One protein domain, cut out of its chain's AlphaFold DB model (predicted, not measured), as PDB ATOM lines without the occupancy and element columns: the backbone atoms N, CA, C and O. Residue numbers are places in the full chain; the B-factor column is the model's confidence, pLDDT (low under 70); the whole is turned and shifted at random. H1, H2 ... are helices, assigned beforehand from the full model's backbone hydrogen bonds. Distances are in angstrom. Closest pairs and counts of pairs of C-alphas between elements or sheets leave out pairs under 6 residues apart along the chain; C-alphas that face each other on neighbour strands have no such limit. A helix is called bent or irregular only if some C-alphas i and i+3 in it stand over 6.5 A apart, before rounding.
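Overview. This is residues 10 to 149 of the 579 residues of an uncharacterized protein of Achlya hypogyna (UniProt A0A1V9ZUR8). What would one see first? Four helices or arms, H3, H4, H5b and H6, make an up-and-down bundle, each running against the one before it, with H4 in the middle of the domain. The hairpin of H1 and H2 packs on H3 and H4 on one side, H7 packs on H6 on the far side, and H5a angles away from H5b. What are the figures? The printed part has 140 residues with seven named helices, H1 to H7 in chain order, and no named strand: all helix. It is compact, with a radius of gyration of the C-alphas of 14.4 A and spans of 41 by 33 by 23 A.

Along the chain. Where is the longest helix? H5, residues 85 to 111, was assigned as one helix by its hydrogen bonds but is bent, C-alphas 94 and 97 being 7.3 A apart. Its arms are H5a, residues 85 to 94, and H5b, residues 97 to 111, which measures 21.5 A from first to last C-alpha. Where are the others? H3 is residues 45 to 58, 20.3 A; H4 residues 65 to 80, 22.8 A; H6 residues 116 to 132, 24.6 A; and H2 residues 27 to 40, 20.1 A. H1, residues 10 to 19, begins at C-alpha 10 (7.454, 2.146, 297.631), and H7, residues 140 to 148, ends at C-alpha 148 (10.511, -6.517, 332.213).

Arrangement. What stands round H5b? It makes a steep tilt of 55 degrees with H5a. It touches H4, opposite ways at a shallow tilt of 28 degrees, the closest C-alphas being those of Phe 65 and Cys 106, 5.8 A apart. It touches H3 the same way at 5 degrees, a shallow tilt, closest at C-alphas 54 and 98, 6.3 A. What else touches the hub, H4? H2 does, at a steep tilt of 52 degrees, closest at C-alphas 34 and 78, 4.6 A. What lies farther out? H1 and H2 form a hairpin, closest at C-alphas 16 and 33, 6.3 A, and H6 and H7 another, closest at C-alphas 120 and 147, 6.6 A. How are the backbones? Every O i to N i+4 pair is within hydrogen-bond range in H1, H2, H3, H5a and H6, against 10 of 12 in H4, 10 of 11 in H5b and 4 of 5 in H7.

Size, cuts and confidence. How large is it? The two C-alphas farthest apart, those of Thr 84 and Lys 114, are 42.3 A apart. Is it continuous and certain? The printed part has no cut and no long link. Its mean pLDDT is 80.7, with residues 23 to 26, 43 to 44, 60 to 63 and 111 to 114 under 70.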
ATOM      1  N   LEU A  10       8.339   2.819 296.671       70.19
ATOM      2  CA  LEU A  10       7.454   2.146 297.631       70.19
ATOM      3  C   LEU A  10       6.909   0.763 297.193       70.19
ATOM      4  O   LEU A  10       6.913  -0.124 298.046       70.19
ATOM      5  N   PRO A  11       6.507   0.499 295.926       74.50
ATOM      6  CA  PRO A  11       6.127  -0.837 295.439       74.50
ATOM      7  C   PRO A  11       7.151  -1.934 295.764       74.50
ATOM      8  O   PRO A  11       6.777  -3.038 296.158       74.50
ATOM      9  N   GLN A  12       8.449  -1.620 295.682       78.00
ATOM     10  CA  GLN A  12       9.516  -2.567 296.017       78.00
ATOM     11  C   GLN A  12       9.557  -2.863 297.522       78.00
ATOM     12  O   GLN A  12       9.741  -4.014 297.918       78.00
ATOM     13  N   LEU A  13       9.327  -1.848 298.366       80.38
ATOM     14  CA  LEU A  13       9.220  -2.033 299.814       80.38
ATOM     15  C   LEU A  13       8.036  -2.931 300.177       80.38
ATOM     16  O   LEU A  13       8.205  -3.812 301.014       80.38
ATOM     17  N   TYR A  14       6.867  -2.766 299.547       76.44
ATOM     18  CA  TYR A  14       5.729  -3.664 299.788       76.44
ATOM     19  C   TYR A  14       6.086  -5.120 299.471       76.44
ATOM     20  O   TYR A  14       5.893  -5.982 300.323       76.44
ATOM     21  N   ALA A  15       6.688  -5.391 298.308       79.81
ATOM     22  CA  ALA A  15       7.092  -6.746 297.928       79.81
ATOM     23  C   ALA A  15       8.129  -7.360 298.895       79.81
ATOM     24  O   ALA A  15       8.093  -8.559 299.173       79.81
ATOM     25  N   LEU A  16       9.046  -6.553 299.445       83.44
ATOM     26  CA  LEU A  16       9.986  -6.992 300.487       83.44
ATOM     27  C   LEU A  16       9.279  -7.269 301.827       83.44
ATOM     28  O   LEU A  16       9.552  -8.277 302.479       83.44
ATOM     29  N   LEU A  17       8.334  -6.410 302.217       80.56
ATOM     30  CA  LEU A  17       7.534  -6.553 303.435       80.56
ATOM     31  C   LEU A  17       6.559  -7.740 303.384       80.56
ATOM     32  O   LEU A  17       6.303  -8.351 304.421       80.56
ATOM     33  N   GLU A  18       6.027  -8.097 302.216       79.50
ATOM     34  CA  GLU A  18       5.216  -9.308 302.042       79.50
ATOM     35  C   GLU A  18       6.069 -10.572 302.189       79.50
ATOM     36  O   GLU A  18       5.720 -11.456 302.974       79.50
ATOM     37  N   LYS A  19       7.251 -10.611 301.561       80.38
ATOM     38  CA  LYS A  19       8.214 -11.716 301.709       80.38
ATOM     39  C   LYS A  19       8.698 -11.914 303.154       80.38
ATOM     40  O   LYS A  19       9.014 -13.033 303.546       80.38
ATOM     41  N   LEU A  20       8.709 -10.864 303.984       77.88
ATOM     42  CA  LEU A  20       8.994 -10.970 305.427       77.88
ATOM     43  C   LEU A  20       7.874 -11.639 306.253       77.88
ATOM     44  O   LEU A  20       8.119 -11.998 307.407       77.88
ATOM     45  N   VAL A  21       6.662 -11.794 305.706       72.06
ATOM     46  CA  VAL A  21       5.515 -12.455 306.366       72.06
ATOM     47  C   VAL A  21       5.422 -13.947 306.013       72.06
ATOM     48  O   VAL A  21       4.781 -14.710 306.742       72.06
ATOM     49  N   GLU A  22       6.065 -14.385 304.928       71.75
ATOM     50  CA  GLU A  22       6.076 -15.787 304.508       71.75
ATOM     51  C   GLU A  22       6.673 -16.715 305.585       71.75
ATOM     52  O   GLU A  22       7.521 -16.329 306.392       71.75
ATOM     53  N   LYS A  23       6.216 -17.977 305.614       54.94
ATOM     54  CA  LYS A  23       6.397 -18.915 306.748       54.94
ATOM     55  C   LYS A  23       7.854 -19.227 307.139       54.94
ATOM     56  O   LYS A  23       8.071 -19.834 308.188       54.94
ATOM     57  N   HIS A  24       8.836 -18.830 306.333       58.62
ATOM     58  CA  HIS A  24      10.257 -19.073 306.569       58.62
ATOM     59  C   HIS A  24      11.037 -17.748 306.603       58.62
ATOM     60  O   HIS A  24      11.418 -17.245 305.548       58.62
ATOM     61  N   PRO A  25      11.321 -17.183 307.795       59.38
ATOM     62  CA  PRO A  25      12.081 -15.940 307.913       59.38
ATOM     63  C   PRO A  25      13.536 -16.132 307.455       59.38
ATOM     64  O   PRO A  25      14.384 -16.620 308.208       59.38
ATOM     65  N   GLN A  26      13.833 -15.733 306.218       67.56
ATOM     66  CA  GLN A  26      15.190 -15.739 305.671       67.56
ATOM     67  C   GLN A  26      15.962 -14.504 306.156       67.56
ATOM     68  O   GLN A  26      15.466 -13.376 306.104       67.56
ATOM     69  N   ARG A  27      17.204 -14.705 306.615       74.31
ATOM     70  CA  ARG A  27      18.084 -13.599 307.046       74.31
ATOM     71  C   ARG A  27      18.462 -12.678 305.889       74.31
ATOM     72  O   ARG A  27      18.671 -11.489 306.107       74.31
ATOM     73  N   ASP A  28      18.501 -13.218 304.680       81.06
ATOM     74  CA  ASP A  28      18.904 -12.485 303.485       81.06
ATOM     75  C   ASP A  28      17.856 -11.425 303.122       81.06
ATOM     76  O   ASP A  28      18.211 -10.280 302.857       81.06
ATOM     77  N   ILE A  29      16.558 -11.738 303.263       83.69
ATOM     78  CA  ILE A  29      15.461 -10.768 303.083       83.69
ATOM     79  C   ILE A  29      15.574  -9.619 304.097       83.69
ATOM     80  O   ILE A  29      15.362  -8.461 303.737       83.69
ATOM     81  N   VAL A  30      15.955  -9.898 305.350       84.50
ATOM     82  CA  VAL A  30      16.196  -8.851 306.364       84.50
ATOM     83  C   VAL A  30      17.322  -7.915 305.931       84.50
ATOM     84  O   VAL A  30      17.151  -6.698 305.989       84.50
ATOM     85  N   ALA A  31      18.451  -8.470 305.482       85.25
ATOM     86  CA  ALA A  31      19.599  -7.689 305.033       85.25
ATOM     87  C   ALA A  31      19.271  -6.857 303.782       85.25
ATOM     88  O   ALA A  31      19.549  -5.660 303.763       85.25
ATOM     89  N   VAL A  32      18.608  -7.453 302.784       87.31
ATOM     90  CA  VAL A  32      18.151  -6.763 301.566       87.31
ATOM     91  C   VAL A  32      17.174  -5.638 301.907       87.31
ATOM     92  O   VAL A  32      17.336  -4.523 301.418       87.31
ATOM     93  N   THR A  33      16.204  -5.876 302.795       84.50
ATOM     94  CA  THR A  33      15.238  -4.841 303.211       84.50
ATOM     95  C   THR A  33      15.932  -3.705 303.968       84.50
ATOM     96  O   THR A  33      15.648  -2.536 303.723       84.50
ATOM     97  N   ALA A  34      16.889  -4.017 304.846       86.50
ATOM     98  CA  ALA A  34      17.668  -3.018 305.573       86.50
ATOM     99  C   ALA A  34      18.564  -2.168 304.655       86.50
ATOM    100  O   ALA A  34      18.633  -0.952 304.829       86.50
ATOM    101  N   GLN A  35      19.214  -2.785 303.662       86.75
ATOM    102  CA  GLN A  35      20.004  -2.091 302.637       86.75
ATOM    103  C   GLN A  35      19.121  -1.222 301.738       86.75
ATOM    104  O   GLN A  35      19.461  -0.071 301.473       86.75
ATOM    105  N   TRP A  36      17.960  -1.734 301.327       88.88
ATOM    106  CA  TRP A  36      16.979  -0.979 300.554       88.88
ATOM    107  C   TRP A  36      16.509   0.262 301.322       88.88
ATOM    108  O   TRP A  36      16.510   1.361 300.770       88.88
ATOM    109  N   ILE A  37      16.195   0.121 302.616       86.31
ATOM    110  CA  ILE A  37      15.853   1.256 303.483       86.31
ATOM    111  C   ILE A  37      17.053   2.204 303.616       86.31
ATOM    112  O   ILE A  37      16.870   3.412 303.550       86.31
ATOM    113  N   ALA A  38      18.286   1.707 303.752       84.44
ATOM    114  CA  ALA A  38      19.474   2.561 303.825       84.44
ATOM    115  C   ALA A  38      19.700   3.405 302.558       84.44
ATOM    116  O   ALA A  38      20.183   4.529 302.674       84.44
ATOM    117  N   ALA A  39      19.325   2.889 301.385       82.75
ATOM    118  CA  ALA A  39      19.403   3.602 300.112       82.75
ATOM    119  C   ALA A  39      18.247   4.601 299.890       82.75
ATOM    120  O   ALA A  39      18.463   5.639 299.274       82.75
ATOM    121  N   HIS A  40      17.040   4.313 300.398       80.69
ATOM    122  CA  HIS A  40      15.822   5.086 300.089       80.69
ATOM    123  C   HIS A  40      15.233   5.886 301.266       80.69
ATOM    124  O   HIS A  40      14.331   6.690 301.054       80.69
ATOM    125  N   ALA A  41      15.724   5.728 302.502       75.00
ATOM    126  CA  ALA A  41      15.323   6.531 303.671       75.00
ATOM    127  C   ALA A  41      16.014   7.907 303.695       75.00
ATOM    128  O   ALA A  41      16.640   8.303 304.682       75.00
ATOM    129  N   ILE A  42      15.896   8.604 302.569       73.81
ATOM    130  CA  ILE A  42      16.307   9.982 302.323       73.81
ATOM    131  C   ILE A  42      15.022  10.753 301.973       73.81
ATOM    132  O   ILE A  42      14.031  10.162 301.530       73.81
ATOM    133  N   GLU A  43      14.983  12.064 302.211       66.56
ATOM    134  CA  GLU A  43      13.850  12.881 301.761       66.56
ATOM    135  C   GLU A  43      13.687  12.780 300.229       66.56
ATOM    136  O   GLU A  43      14.694  12.762 299.520       66.56
ATOM    137  N   PRO A  44      12.449  12.680 299.697       64.75
ATOM    138  CA  PRO A  44      11.155  12.811 300.388       64.75
ATOM    139  C   PRO A  44      10.590  11.501 300.989       64.75
ATOM    140  O   PRO A  44       9.602  11.520 301.730       64.75
ATOM    141  N   TRP A  45      11.190  10.344 300.703       72.75
ATOM    142  CA  TRP A  45      10.587   9.031 300.982       72.75
ATOM    143  C   TRP A  45      10.665   8.580 302.448       72.75
ATOM    144  O   TRP A  45       9.918   7.687 302.847       72.75
ATOM    145  N   THR A  46      11.493   9.208 303.292       78.06
ATOM    146  CA  THR A  46      11.647   8.840 304.715       78.06
ATOM    147  C   THR A  46      10.314   8.716 305.465       78.06
ATOM    148  O   THR A  46      10.074   7.694 306.109       78.06
ATOM    149  N   LEU A  47       9.419   9.708 305.368       73.56
ATOM    150  CA  LEU A  47       8.114   9.674 306.046       73.56
ATOM    151  C   LEU A  47       7.236   8.517 305.536       73.56
ATOM    152  O   LEU A  47       6.643   7.787 306.330       73.56
ATOM    153  N   HIS A  48       7.223   8.318 304.219       72.69
ATOM    154  CA  HIS A  48       6.481   7.273 303.518       72.69
ATOM    155  C   HIS A  48       6.892   5.876 304.005       72.69
ATOM    156  O   HIS A  48       6.048   5.058 304.376       72.69
ATOM    157  N   ILE A  49       8.204   5.633 304.092       79.94
ATOM    158  CA  ILE A  49       8.778   4.388 304.614       79.94
ATOM    159  C   ILE A  49       8.389   4.203 306.088       79.94
ATOM    160  O   ILE A  49       7.864   3.153 306.452       79.94
ATOM    161  N   LEU A  50       8.577   5.221 306.940       83.00
ATOM    162  CA  LEU A  50       8.249   5.136 308.371       83.00
ATOM    163  C   LEU A  50       6.771   4.788 308.613       83.00
ATOM    164  O   LEU A  50       6.484   3.951 309.470       83.00
ATOM    165  N   ILE A  51       5.848   5.384 307.850       75.00
ATOM    166  CA  ILE A  51       4.412   5.078 307.904       75.00
ATOM    167  C   ILE A  51       4.159   3.622 307.522       75.00
ATOM    168  O   ILE A  51       3.565   2.881 308.307       75.00
ATOM    169  N   LYS A  52       4.640   3.182 306.351       79.19
ATOM    170  CA  LYS A  52       4.346   1.829 305.859       79.19
ATOM    171  C   LYS A  52       4.925   0.751 306.780       79.19
ATOM    172  O   LYS A  52       4.234  -0.223 307.073       79.19
ATOM    173  N   LEU A  53       6.099   0.977 307.372       83.56
ATOM    174  CA  LEU A  53       6.644   0.096 308.408       83.56
ATOM    175  C   LEU A  53       5.751   0.021 309.659       83.56
ATOM    176  O   LEU A  53       5.481  -1.081 310.132       83.56
ATOM    177  N   ARG A  54       5.226   1.145 310.170       82.12
ATOM    178  CA  ARG A  54       4.284   1.126 311.310       82.12
ATOM    179  C   ARG A  54       2.975   0.409 310.964       82.12
ATOM    180  O   ARG A  54       2.525  -0.418 311.757       82.12
ATOM    181  N   THR A  55       2.409   0.645 309.774       75.62
ATOM    182  CA  THR A  55       1.204  -0.082 309.319       75.62
ATOM    183  C   THR A  55       1.429  -1.582 309.211       75.62
ATOM    184  O   THR A  55       0.541  -2.353 309.557       75.62
ATOM    185  N   TRP A  56       2.617  -2.006 308.775       81.69
ATOM    186  CA  TRP A  56       2.942  -3.417 308.616       81.69
ATOM    187  C   TRP A  56       2.967  -4.143 309.964       81.69
ATOM    188  O   TRP A  56       2.361  -5.202 310.087       81.69
ATOM    189  N   VAL A  57       3.586  -3.552 310.997       78.88
ATOM    190  CA  VAL A  57       3.648  -4.151 312.347       78.88
ATOM    191  C   VAL A  57       2.269  -4.231 313.000       78.88
ATOM    192  O   VAL A  57       1.968  -5.212 313.678       78.88
ATOM    193  N   SER A  58       1.436  -3.204 312.818       75.19
ATOM    194  CA  SER A  58       0.081  -3.153 313.385       75.19
ATOM    195  C   SER A  58      -0.970  -3.893 312.551       75.19
ATOM    196  O   SER A  58      -2.097  -4.048 313.012       75.19
ATOM    197  N   GLY A  59      -0.634  -4.324 311.333       70.38
ATOM    198  CA  GLY A  59      -1.582  -4.897 310.382       70.38
ATOM    199  C   GLY A  59      -1.879  -6.382 310.602       70.38
ATOM    200  O   GLY A  59      -1.032  -7.158 311.044       70.38
ATOM    201  N   ASP A  60      -3.069  -6.806 310.169       61.50
ATOM    202  CA  ASP A  60      -3.601  -8.174 310.303       61.50
ATOM    203  C   ASP A  60      -2.775  -9.287 309.639       61.50
ATOM    204  O   ASP A  60      -3.106 -10.462 309.799       61.50
ATOM    205  N   ARG A  61      -1.713  -8.955 308.897       63.50
ATOM    206  CA  ARG A  61      -0.762  -9.919 308.320       63.50
ATOM    207  C   ARG A  61       0.425 -10.210 309.252       63.50
ATOM    208  O   ARG A  61       0.949 -11.321 309.250       63.50
ATOM    209  N   ALA A  62       0.816  -9.273 310.117       61.34
ATOM    210  CA  ALA A  62       1.924  -9.436 311.063       61.34
ATOM    211  C   ALA A  62       1.476 -10.033 312.416       61.34
ATOM    212  O   ALA A  62       1.995  -9.660 313.463       61.34
ATOM    213  N   ARG A  63       0.527 -10.985 312.417       68.94
ATOM    214  CA  ARG A  63      -0.135 -11.506 313.641       68.94
ATOM    215  C   ARG A  63       0.777 -12.180 314.663       68.94
ATOM    216  O   ARG A  63       0.336 -12.421 315.780       68.94
ATOM    217  N   THR A  64       1.990 -12.580 314.283       77.94
ATOM    218  CA  THR A  64       2.895 -13.279 315.203       77.94
ATOM    219  C   THR A  64       3.973 -12.344 315.728       77.94
ATOM    220  O   THR A  64       4.578 -11.587 314.965       77.94
ATOM    221  N   PHE A  65       4.310 -12.507 317.008       81.75
ATOM    222  CA  PHE A  65       5.477 -11.882 317.627       81.75
ATOM    223  C   PHE A  65       6.752 -12.033 316.777       81.75
ATOM    224  O   PHE A  65       7.545 -11.101 316.692       81.75
ATOM    225  N   ASN A  66       6.959 -13.185 316.118       80.81
ATOM    226  CA  ASN A  66       8.140 -13.376 315.272       80.81
ATOM    227  C   ASN A  66       8.096 -12.481 314.026       80.81
ATOM    228  O   ASN A  66       9.134 -11.930 313.686       80.81
ATOM    229  N   ASN A  67       6.931 -12.278 313.396       81.00
ATOM    230  CA  ASN A  67       6.786 -11.364 312.257       81.00
ATOM    231  C   ASN A  67       7.163  -9.943 312.702       81.00
ATOM    232  O   ASN A  67       8.065  -9.335 312.137       81.00
ATOM    233  N   LYS A  68       6.578  -9.445 313.796       84.69
ATOM    234  CA  LYS A  68       6.894  -8.110 314.339       84.69
ATOM    235  C   LYS A  68       8.377  -7.968 314.728       84.69
ATOM    236  O   LYS A  68       9.000  -6.939 314.465       84.69
ATOM    237  N   LEU A  69       8.985  -9.033 315.258       85.88
ATOM    238  CA  LEU A  69      10.420  -9.108 315.547       85.88
ATOM    239  C   LEU A  69      11.303  -9.075 314.281       85.88
ATOM    240  O   LEU A  69      12.441  -8.612 314.358       85.88
ATOM    241  N   MET A  70      10.811  -9.505 313.113       85.50
ATOM    242  CA  MET A  70      11.564  -9.371 311.859       85.50
ATOM    243  C   MET A  70      11.815  -7.904 311.510       85.50
ATOM    244  O   MET A  70      12.933  -7.577 311.113       85.50
ATOM    245  N   LEU A  71      10.854  -6.999 311.749       86.31
ATOM    246  CA  LEU A  71      11.112  -5.569 311.557       86.31
ATOM    247  C   LEU A  71      12.176  -5.048 312.533       86.31
ATOM    248  O   LEU A  71      13.020  -4.247 312.139       86.31
ATOM    249  N   PHE A  72      12.216  -5.541 313.774       86.38
ATOM    250  CA  PHE A  72      13.315  -5.217 314.692       86.38
ATOM    251  C   PHE A  72      14.687  -5.609 314.143       86.38
ATOM    252  O   PHE A  72      15.646  -4.855 314.317       86.38
ATOM    253  N   TYR A  73      14.796  -6.759 313.471       87.94
ATOM    254  CA  TYR A  73      16.042  -7.158 312.820       87.94
ATOM    255  C   TYR A  73      16.362  -6.289 311.594       87.94
ATOM    256  O   TYR A  73      17.515  -5.895 311.437       87.94
ATOM    257  N   VAL A  74      15.364  -5.915 310.787       88.44
ATOM    258  CA  VAL A  74      15.540  -4.977 309.660       88.44
ATOM    259  C   VAL A  74      16.041  -3.619 310.159       88.44
ATOM    260  O   VAL A  74      17.036  -3.107 309.651       88.44
ATOM    261  N   ILE A  75      15.422  -3.062 311.205       88.12
ATOM    262  CA  ILE A  75      15.856  -1.799 311.817       88.12
ATOM    263  C   ILE A  75      17.257  -1.941 312.433       88.12
ATOM    264  O   ILE A  75      18.083  -1.044 312.285       88.12
ATOM    265  N   HIS A  76      17.564  -3.062 313.094       88.38
ATOM    266  CA  HIS A  76      18.897  -3.324 313.647       88.38
ATOM    267  C   HIS A  76      19.988  -3.305 312.566       88.38
ATOM    268  O   HIS A  76      21.022  -2.670 312.769       88.38
ATOM    269  N   GLU A  77      19.761  -3.946 311.417       87.94
ATOM    270  CA  GLU A  77      20.706  -3.928 310.296       87.94
ATOM    271  C   GLU A  77      20.778  -2.546 309.617       87.94
ATOM    272  O   GLU A  77      21.874  -2.050 309.362       87.94
ATOM    273  N   PHE A  78      19.652  -1.848 309.440       88.62
ATOM    274  CA  PHE A  78      19.615  -0.483 308.888       88.62
ATOM    275  C   PHE A  78      20.375   0.539 309.761       88.62
ATOM    276  O   PHE A  78      21.092   1.415 309.262       88.62
ATOM    277  N   LEU A  79      20.272   0.423 311.088       85.88
ATOM    278  CA  LEU A  79      21.014   1.274 312.025       85.88
ATOM    279  C   LEU A  79      22.514   0.930 312.085       85.88
ATOM    280  O   LEU A  79      23.303   1.779 312.501       85.88
ATOM    281  N   LYS A  80      22.920  -0.266 311.634       85.88
ATOM    282  CA  LYS A  80      24.329  -0.659 311.460       85.88
ATOM    283  C   LYS A  80      24.950  -0.155 310.153       85.88
ATOM    284  O   LYS A  80      26.176  -0.126 310.069       85.88
ATOM    285  N   CYS A  81      24.158   0.235 309.148       83.00
ATOM    286  CA  CYS A  81      24.693   0.729 307.876       83.00
ATOM    287  C   CYS A  81      25.623   1.941 308.104       83.00
ATOM    288  O   CYS A  81      25.209   2.887 308.791       83.00
ATOM    289  N   PRO A  82      26.848   1.940 307.538       76.62
ATOM    290  CA  PRO A  82      27.882   2.927 307.846       76.62
ATOM    291  C   PRO A  82      27.404   4.356 307.568       76.62
ATOM    292  O   PRO A  82      26.764   4.631 306.556       76.62
ATOM    293  N   ALA A  83      27.687   5.259 308.508       78.94
ATOM    294  CA  ALA A  83      27.292   6.663 308.455       78.94
ATOM    295  C   ALA A  83      28.131   7.501 309.436       78.94
ATOM    296  O   ALA A  83      28.628   6.993 310.451       78.94
ATOM    297  N   THR A  84      28.260   8.800 309.162       83.31
ATOM    298  CA  THR A  84      28.970   9.740 310.048       83.31
ATOM    299  C   THR A  84      28.306   9.828 311.436       83.31
ATOM    300  O   THR A  84      27.140   9.453 311.593       83.31
ATOM    301  N   PRO A  85      29.004  10.299 312.491       81.12
ATOM    302  CA  PRO A  85      28.406  10.456 313.822       81.12
ATOM    303  C   PRO A  85      27.136  11.326 313.839       81.12
ATOM    304  O   PRO A  85      26.188  10.977 314.540       81.12
ATOM    305  N   ALA A  86      27.094  12.397 313.035       82.12
ATOM    306  CA  ALA A  86      25.920  13.260 312.880       82.12
ATOM    307  C   ALA A  86      24.754  12.500 312.226       82.12
ATOM    308  O   ALA A  86      23.741  12.264 312.878       82.12
ATOM    309  N   GLN A  87      24.959  11.953 311.021       81.44
ATOM    310  CA  GLN A  87      23.942  11.159 310.315       81.44
ATOM    311  C   GLN A  87      23.423   9.973 311.144       81.44
ATOM    312  O   GLN A  87      22.249   9.628 311.053       81.44
ATOM    313  N   ARG A  88      24.263   9.339 311.977       81.25
ATOM    314  CA  ARG A  88      23.825   8.277 312.905       81.25
ATOM    315  C   ARG A  88      22.911   8.795 314.013       81.25
ATOM    316  O   ARG A  88      22.004   8.063 314.409       81.25
ATOM    317  N   LYS A  89      23.140  10.009 314.518       82.88
ATOM    318  CA  LYS A  89      22.267  10.668 315.500       82.88
ATOM    319  C   LYS A  89      20.936  11.057 314.856       82.88
ATOM    320  O   LYS A  89      19.891  10.718 315.406       82.88
ATOM    321  N   ASP A  90      20.977  11.658 313.671       83.31
ATOM    322  CA  ASP A  90      19.783  12.108 312.947       83.31
ATOM    323  C   ASP A  90      18.920  10.915 312.509       83.31
ATOM    324  O   ASP A  90      17.714  10.892 312.755       83.31
ATOM    325  N   ARG A  91      19.546   9.848 311.986       85.75
ATOM    326  CA  ARG A  91      18.883   8.568 311.679       85.75
ATOM    327  C   ARG A  91      18.226   7.970 312.923       85.75
ATOM    328  O   ARG A  91      17.071   7.563 312.856       85.75
ATOM    329  N   GLN A  92      18.919   7.940 314.066       86.94
ATOM    330  CA  GLN A  92      18.327   7.462 315.321       86.94
ATOM    331  C   GLN A  92      17.127   8.319 315.745       86.94
ATOM    332  O   GLN A  92      16.090   7.757 316.095       86.94
ATOM    333  N   GLN A  93      17.235   9.648 315.676       85.31
ATOM    334  CA  GLN A  93      16.163  10.571 316.051       85.31
ATOM    335  C   GLN A  93      14.926  10.423 315.149       85.31
ATOM    336  O   GLN A  93      13.819  10.287 315.666       85.31
ATOM    337  N   ALA A  94      15.104  10.362 313.827       82.00
ATOM    338  CA  ALA A  94      14.010  10.180 312.869       82.00
ATOM    339  C   ALA A  94      13.306   8.815 313.011       82.00
ATOM    340  O   ALA A  94      12.088   8.716 312.857       82.00
ATOM    341  N   TRP A  95      14.053   7.757 313.344       88.44
ATOM    342  CA  TRP A  95      13.520   6.392 313.442       88.44
ATOM    343  C   TRP A  95      13.004   6.006 314.833       88.44
ATOM    344  O   TRP A  95      12.326   4.983 314.957       88.44
ATOM    345  N   LEU A  96      13.258   6.828 315.859       86.12
ATOM    346  CA  LEU A  96      12.895   6.559 317.256       86.12
ATOM    347  C   LEU A  96      11.421   6.156 317.409       86.12
ATOM    348  O   LEU A  96      11.130   5.106 317.973       86.12
ATOM    349  N   GLY A  97      10.494   6.933 316.840       82.56
ATOM    350  CA  GLY A  97       9.059   6.644 316.949       82.56
ATOM    351  C   GLY A  97       8.643   5.317 316.300       82.56
ATOM    352  O   GLY A  97       7.746   4.648 316.797       82.56
ATOM    353  N   THR A  98       9.314   4.884 315.226       85.62
ATOM    354  CA  THR A  98       9.031   3.584 314.586       85.62
ATOM    355  C   THR A  98       9.624   2.428 315.390       85.62
ATOM    356  O   THR A  98       8.994   1.375 315.496       85.62
ATOM    357  N   VAL A  99      10.790   2.620 316.017       88.19
ATOM    358  CA  VAL A  99      11.367   1.658 316.970       88.19
ATOM    359  C   VAL A  99      10.447   1.458 318.170       88.19
ATOM    360  O   VAL A  99      10.170   0.320 318.543       88.19
ATOM    361  N   GLU A 100       9.941   2.546 318.746       86.06
ATOM    362  CA  GLU A 100       9.064   2.500 319.917       86.06
ATOM    363  C   GLU A 100       7.709   1.883 319.572       86.06
ATOM    364  O   GLU A 100       7.299   0.938 320.240       86.06
ATOM    365  N   HIS A 101       7.088   2.286 318.461       83.00
ATOM    366  CA  HIS A 101       5.872   1.650 317.938       83.00
ATOM    367  C   HIS A 101       6.038   0.134 317.742       83.00
ATOM    368  O   HIS A 101       5.194  -0.660 318.164       83.00
ATOM    369  N   THR A 102       7.166  -0.291 317.162       86.31
ATOM    370  CA  THR A 102       7.463  -1.719 316.975       86.31
ATOM    371  C   THR A 102       7.663  -2.423 318.320       86.31
ATOM    372  O   THR A 102       7.156  -3.528 318.506       86.31
ATOM    373  N   LEU A 103       8.343  -1.789 319.286       86.06
ATOM    374  CA  LEU A 103       8.551  -2.340 320.632       86.06
ATOM    375  C   LEU A 103       7.222  -2.584 321.343       86.06
ATOM    376  O   LEU A 103       6.972  -3.688 321.821       86.06
ATOM    377  N   LEU A 104       6.373  -1.560 321.380       81.94
ATOM    378  CA  LEU A 104       5.078  -1.579 322.051       81.94
ATOM    379  C   LEU A 104       4.149  -2.607 321.393       81.94
ATOM    380  O   LEU A 104       3.525  -3.405 322.093       81.94
ATOM    381  N   THR A 105       4.143  -2.698 320.061       80.44
ATOM    382  CA  THR A 105       3.325  -3.687 319.341       80.44
ATOM    383  C   THR A 105       3.842  -5.129 319.503       80.44
ATOM    384  O   THR A 105       3.034  -6.056 319.552       80.44
ATOM    385  N   CYS A 106       5.157  -5.343 319.655       83.06
ATOM    386  CA  CYS A 106       5.729  -6.635 320.070       83.06
ATOM    387  C   CYS A 106       5.379  -7.000 321.522       83.06
ATOM    388  O   CYS A 106       5.254  -8.182 321.836       83.06
ATOM    389  N   LEU A 107       5.265  -6.008 322.411       80.81
ATOM    390  CA  LEU A 107       4.946  -6.207 323.828       80.81
ATOM    391  C   LEU A 107       3.475  -6.563 324.058       80.81
ATOM    392  O   LEU A 107       3.187  -7.378 324.928       80.81
ATOM    393  N   ARG A 108       2.560  -6.021 323.243       77.12
ATOM    394  CA  ARG A 108       1.134  -6.395 323.256       77.12
ATOM    395  C   ARG A 108       0.953  -7.909 323.024       77.12
ATOM    396  O   ARG A 108       0.313  -8.562 323.834       77.12
ATOM    397  N   ASP A 109       1.633  -8.491 322.032       72.75
ATOM    398  CA  ASP A 109       1.614  -9.950 321.756       72.75
ATOM    399  C   ASP A 109       2.327 -10.803 322.820       72.75
ATOM    400  O   ASP A 109       2.283 -12.036 322.788       72.75
ATOM    401  N   LEU A 110       3.078 -10.157 323.707       74.12
ATOM    402  CA  LEU A 110       3.910 -10.786 324.726       74.12
ATOM    403  C   LEU A 110       3.087 -11.098 325.983       74.12
ATOM    404  O   LEU A 110       3.288 -12.165 326.564       74.12
ATOM    405  N   ASP A 111       2.136 -10.219 326.329       62.62
ATOM    406  CA  ASP A 111       1.128 -10.425 327.382       62.62
ATOM    407  C   ASP A 111       0.277 -11.690 327.103       62.62
ATOM    408  O   ASP A 111      -0.001 -12.466 328.017       62.62
ATOM    409  N   ASP A 112      -0.067 -11.946 325.833       60.12
ATOM    410  CA  ASP A 112      -0.973 -13.033 325.415       60.12
ATOM    411  C   ASP A 112      -0.260 -14.371 325.091       60.12
ATOM    412  O   ASP A 112      -0.891 -15.354 324.682       60.12
ATOM    413  N   SER A 113       1.070 -14.455 325.238       67.31
ATOM    414  CA  SER A 113       1.852 -15.595 324.735       67.31
ATOM    415  C   SER A 113       2.293 -16.601 325.801       67.31
ATOM    416  O   SER A 113       3.090 -16.298 326.686       67.31
ATOM    417  N   LYS A 114       1.968 -17.887 325.586       66.81
ATOM    418  CA  LYS A 114       2.541 -19.028 326.341       66.81
ATOM    419  C   LYS A 114       4.078 -19.147 326.259       66.81
ATOM    420  O   LYS A 114       4.651 -19.988 326.940       66.81
ATOM    421  N   LYS A 115       4.751 -18.354 325.410       76.75
ATOM    422  CA  LYS A 115       6.220 -18.306 325.253       76.75
ATOM    423  C   LYS A 115       6.820 -16.953 325.665       76.75
ATOM    424  O   LYS A 115       7.887 -16.583 325.171       76.75
ATOM    425  N   ALA A 116       6.144 -16.215 326.550       78.88
ATOM    426  CA  ALA A 116       6.523 -14.859 326.940       78.88
ATOM    427  C   ALA A 116       8.005 -14.722 327.343       78.88
ATOM    428  O   ALA A 116       8.694 -13.842 326.835       78.88
ATOM    429  N   ASP A 117       8.550 -15.620 328.165       81.62
ATOM    430  CA  ASP A 117       9.949 -15.507 328.607       81.62
ATOM    431  C   ASP A 117      10.965 -15.677 327.469       81.62
ATOM    432  O   ASP A 117      11.983 -14.985 327.433       81.62
ATOM    433  N   ASP A 118      10.692 -16.537 326.485       83.31
ATOM    434  CA  ASP A 118      11.556 -16.682 325.307       83.31
ATOM    435  C   ASP A 118      11.438 -15.483 324.359       83.31
ATOM    436  O   ASP A 118      12.416 -15.082 323.722       83.31
ATOM    437  N   HIS A 119      10.258 -14.866 324.290       85.44
ATOM    438  CA  HIS A 119      10.035 -13.620 323.561       85.44
ATOM    439  C   HIS A 119      10.754 -12.435 324.235       85.44
ATOM    440  O   HIS A 119      11.448 -11.678 323.551       85.44
ATOM    441  N   LYS A 120      10.733 -12.342 325.574       86.94
ATOM    442  CA  LYS A 120      11.543 -11.381 326.348       86.94
ATOM    443  C   LYS A 120      13.041 -11.580 326.108       86.94
ATOM    444  O   LYS A 120      13.725 -10.617 325.765       86.94
ATOM    445  N   LYS A 121      13.559 -12.816 326.193       88.19
ATOM    446  CA  LYS A 121      14.978 -13.133 325.899       88.19
ATOM    447  C   LYS A 121      15.399 -12.661 324.501       88.19
ATOM    448  O   LYS A 121      16.489 -12.109 324.347       88.19
ATOM    449  N   LYS A 122      14.543 -12.839 323.482       87.81
ATOM    450  CA  LYS A 122      14.794 -12.345 322.114       87.81
ATOM    451  C   LYS A 122      14.921 -10.816 322.065       87.81
ATOM    452  O   LYS A 122      15.875 -10.330 321.461       87.81
ATOM    453  N   LEU A 123      14.024 -10.074 322.724       87.94
ATOM    454  CA  LEU A 123      14.104  -8.607 322.806       87.94
ATOM    455  C   LEU A 123      15.357  -8.147 323.567       87.94
ATOM    456  O   LEU A 123      16.106  -7.315 323.054       87.94
ATOM    457  N   PHE A 124      15.656  -8.730 324.733       90.19
ATOM    458  CA  PHE A 124      16.863  -8.393 325.499       90.19
ATOM    459  C   PHE A 124      18.153  -8.628 324.711       90.19
ATOM    460  O   PHE A 124      19.058  -7.800 324.774       90.19
ATOM    461  N   LYS A 125      18.224  -9.695 323.905       90.56
ATOM    462  CA  LYS A 125      19.373  -9.964 323.030       90.56
ATOM    463  C   LYS A 125      19.585  -8.877 321.966       90.56
ATOM    464  O   LYS A 125      20.725  -8.597 321.610       90.56
ATOM    465  N   ILE A 126      18.515  -8.262 321.459       87.44
ATOM    466  CA  ILE A 126      18.603  -7.145 320.501       87.44
ATOM    467  C   ILE A 126      19.014  -5.858 321.226       87.44
ATOM    468  O   ILE A 126      19.937  -5.178 320.782       87.44
ATOM    469  N   LEU A 127      18.391  -5.562 322.373       89.25
ATOM    470  CA  LEU A 127      18.707  -4.379 323.180       89.25
ATOM    471  C   LEU A 127      20.153  -4.397 323.713       89.25
ATOM    472  O   LEU A 127      20.791  -3.351 323.751       89.25
ATOM    473  N   GLY A 128      20.690  -5.569 324.071       88.94
ATOM    474  CA  GLY A 128      22.101  -5.736 324.445       88.94
ATOM    475  C   GLY A 128      23.058  -5.411 323.293       88.94
ATOM    476  O   GLY A 128      23.977  -4.618 323.463       88.94
ATOM    477  N   ARG A 129      22.777  -5.901 322.078       88.50
ATOM    478  CA  ARG A 129      23.562  -5.533 320.883       88.50
ATOM    479  C   ARG A 129      23.503  -4.040 320.563       88.50
ATOM    480  O   ARG A 129      24.469  -3.477 320.061       88.50
ATOM    481  N   TRP A 130      22.371  -3.381 320.809       90.12
ATOM    482  CA  TRP A 130      22.270  -1.928 320.646       90.12
ATOM    483  C   TRP A 130      23.077  -1.163 321.700       90.12
ATOM    484  O   TRP A 130      23.625  -0.113 321.377       90.12
ATOM    485  N   GLU A 131      23.230  -1.702 322.911       88.75
ATOM    486  CA  GLU A 131      24.124  -1.146 323.932       88.75
ATOM    487  C   GLU A 131      25.596  -1.222 323.513       88.75
ATOM    488  O   GLU A 131      26.276  -0.194 323.510       88.75
ATOM    489  N   GLU A 132      26.047  -2.401 323.067       88.25
ATOM    490  CA  GLU A 132      27.391  -2.643 322.514       88.25
ATOM    491  C   GLU A 132      27.711  -1.675 321.360       88.25
ATOM    492  O   GLU A 132      28.769  -1.048 321.330       88.25
ATOM    493  N   LEU A 133      26.761  -1.492 320.436       84.69
ATOM    494  CA  LEU A 133      26.889  -0.595 319.280       84.69
ATOM    495  C   LEU A 133      26.665   0.894 319.616       84.69
ATOM    496  O   LEU A 133      26.825   1.755 318.749       84.69
ATOM    497  N   GLY A 134      26.279   1.228 320.852       82.75
ATOM    498  CA  GLY A 134      25.990   2.598 321.281       82.75
ATOM    499  C   GLY A 134      24.754   3.241 320.636       82.75
ATOM    500  O   GLY A 134      24.657   4.467 320.595       82.75
ATOM    501  N   ILE A 135      23.812   2.433 320.155       85.50
ATOM    502  CA  ILE A 135      22.554   2.859 319.537       85.50
ATOM    503  C   ILE A 135      21.524   3.120 320.654       85.50
ATOM    504  O   ILE A 135      21.348   2.300 321.549       85.50
ATOM    505  N   TYR A 136      20.840   4.268 320.631       85.50
ATOM    506  CA  TYR A 136      19.805   4.656 321.605       85.50
ATOM    507  C   TYR A 136      20.229   4.625 323.091       85.50
ATOM    508  O   TYR A 136      19.391   4.400 323.967       85.50
ATOM    509  N   ARG A 137      21.502   4.922 323.412       82.81
ATOM    510  CA  ARG A 137      22.068   4.892 324.789       82.81
ATOM    511  C   ARG A 137      21.170   5.501 325.884       82.81
ATOM    512  O   ARG A 137      21.132   4.984 326.996       82.81
ATOM    513  N   GLY A 138      20.435   6.576 325.580       83.00
ATOM    514  CA  GLY A 138      19.501   7.216 326.517       83.00
ATOM    515  C   GLY A 138      18.216   6.424 326.808       83.00
ATOM    516  O   GLY A 138      17.727   6.473 327.934       83.00
ATOM    517  N   ARG A 139      17.687   5.664 325.835       85.94
ATOM    518  CA  ARG A 139      16.383   4.969 325.918       85.94
ATOM    519  C   ARG A 139      16.492   3.490 326.297       85.94
ATOM    520  O   ARG A 139      15.548   2.943 326.857       85.94
ATOM    521  N   LEU A 140      17.646   2.842 326.107       87.44
ATOM    522  CA  LEU A 140      17.834   1.414 326.434       87.44
ATOM    523  C   LEU A 140      17.455   1.048 327.885       87.44
ATOM    524  O   LEU A 140      16.843   0.006 328.121       87.44
ATOM    525  N   ARG A 141      17.761   1.910 328.868       86.69
ATOM    526  CA  ARG A 141      17.368   1.710 330.283       86.69
ATOM    527  C   ARG A 141      15.862   1.851 330.533       86.69
ATOM    528  O   ARG A 141      15.359   1.339 331.525       86.69
ATOM    529  N   GLU A 142      15.142   2.562 329.679       87.12
ATOM    530  CA  GLU A 142      13.684   2.693 329.733       87.12
ATOM    531  C   GLU A 142      13.027   1.484 329.062       87.12
ATOM    532  O   GLU A 142      12.273   0.759 329.707       87.12
ATOM    533  N   TRP A 143      13.431   1.170 327.829       88.88
ATOM    534  CA  TRP A 143      12.933   0.016 327.079       88.88
ATOM    535  C   TRP A 143      13.154  -1.316 327.804       88.88
ATOM    536  O   TRP A 143      12.257  -2.152 327.810       88.88
ATOM    537  N   ARG A 144      14.286  -1.516 328.494       88.06
ATOM    538  CA  ARG A 144      14.498  -2.734 329.301       88.06
ATOM    539  C   ARG A 144      13.531  -2.861 330.484       88.06
ATOM    540  O   ARG A 144      13.010  -3.951 330.704       88.06
ATOM    541  N   ARG A 145      13.227  -1.763 331.190       86.56
ATOM    542  CA  ARG A 145      12.227  -1.748 332.280       86.56
ATOM    543  C   ARG A 145      10.810  -1.989 331.761       86.56
ATOM    544  O   ARG A 145      10.016  -2.656 332.420       86.56
ATOM    545  N   ILE A 146      10.512  -1.492 330.562       84.38
ATOM    546  CA  ILE A 146       9.259  -1.766 329.855       84.38
ATOM    547  C   ILE A 146       9.155  -3.263 329.490       84.38
ATOM    548  O   ILE A 146       8.149  -3.888 329.809       84.38
ATOM    549  N   VAL A 147      10.198  -3.877 328.912       84.75
ATOM    550  CA  VAL A 147      10.208  -5.319 328.558       84.75
ATOM    551  C   VAL A 147      10.126  -6.234 329.793       84.75
ATOM    552  O   VAL A 147       9.512  -7.302 329.730       84.75
ATOM    553  N   ASN A 148      10.687  -5.817 330.933       81.81
ATOM    554  CA  ASN A 148      10.511  -6.517 332.213       81.81
ATOM    555  C   ASN A 148       9.086  -6.398 332.790       81.81
ATOM    556  O   ASN A 148       8.709  -7.220 333.622       81.81
ATOM    557  N   GLY A 149       8.292  -5.410 332.363       73.38
ATOM    558  CA  GLY A 149       6.989  -5.087 332.956       73.38
ATOM    559  C   GLY A 149       7.065  -4.234 334.231       73.38
ATOM    560  O   GLY A 149       6.036  -3.967 334.849       73.38
TER     561      GLY A 149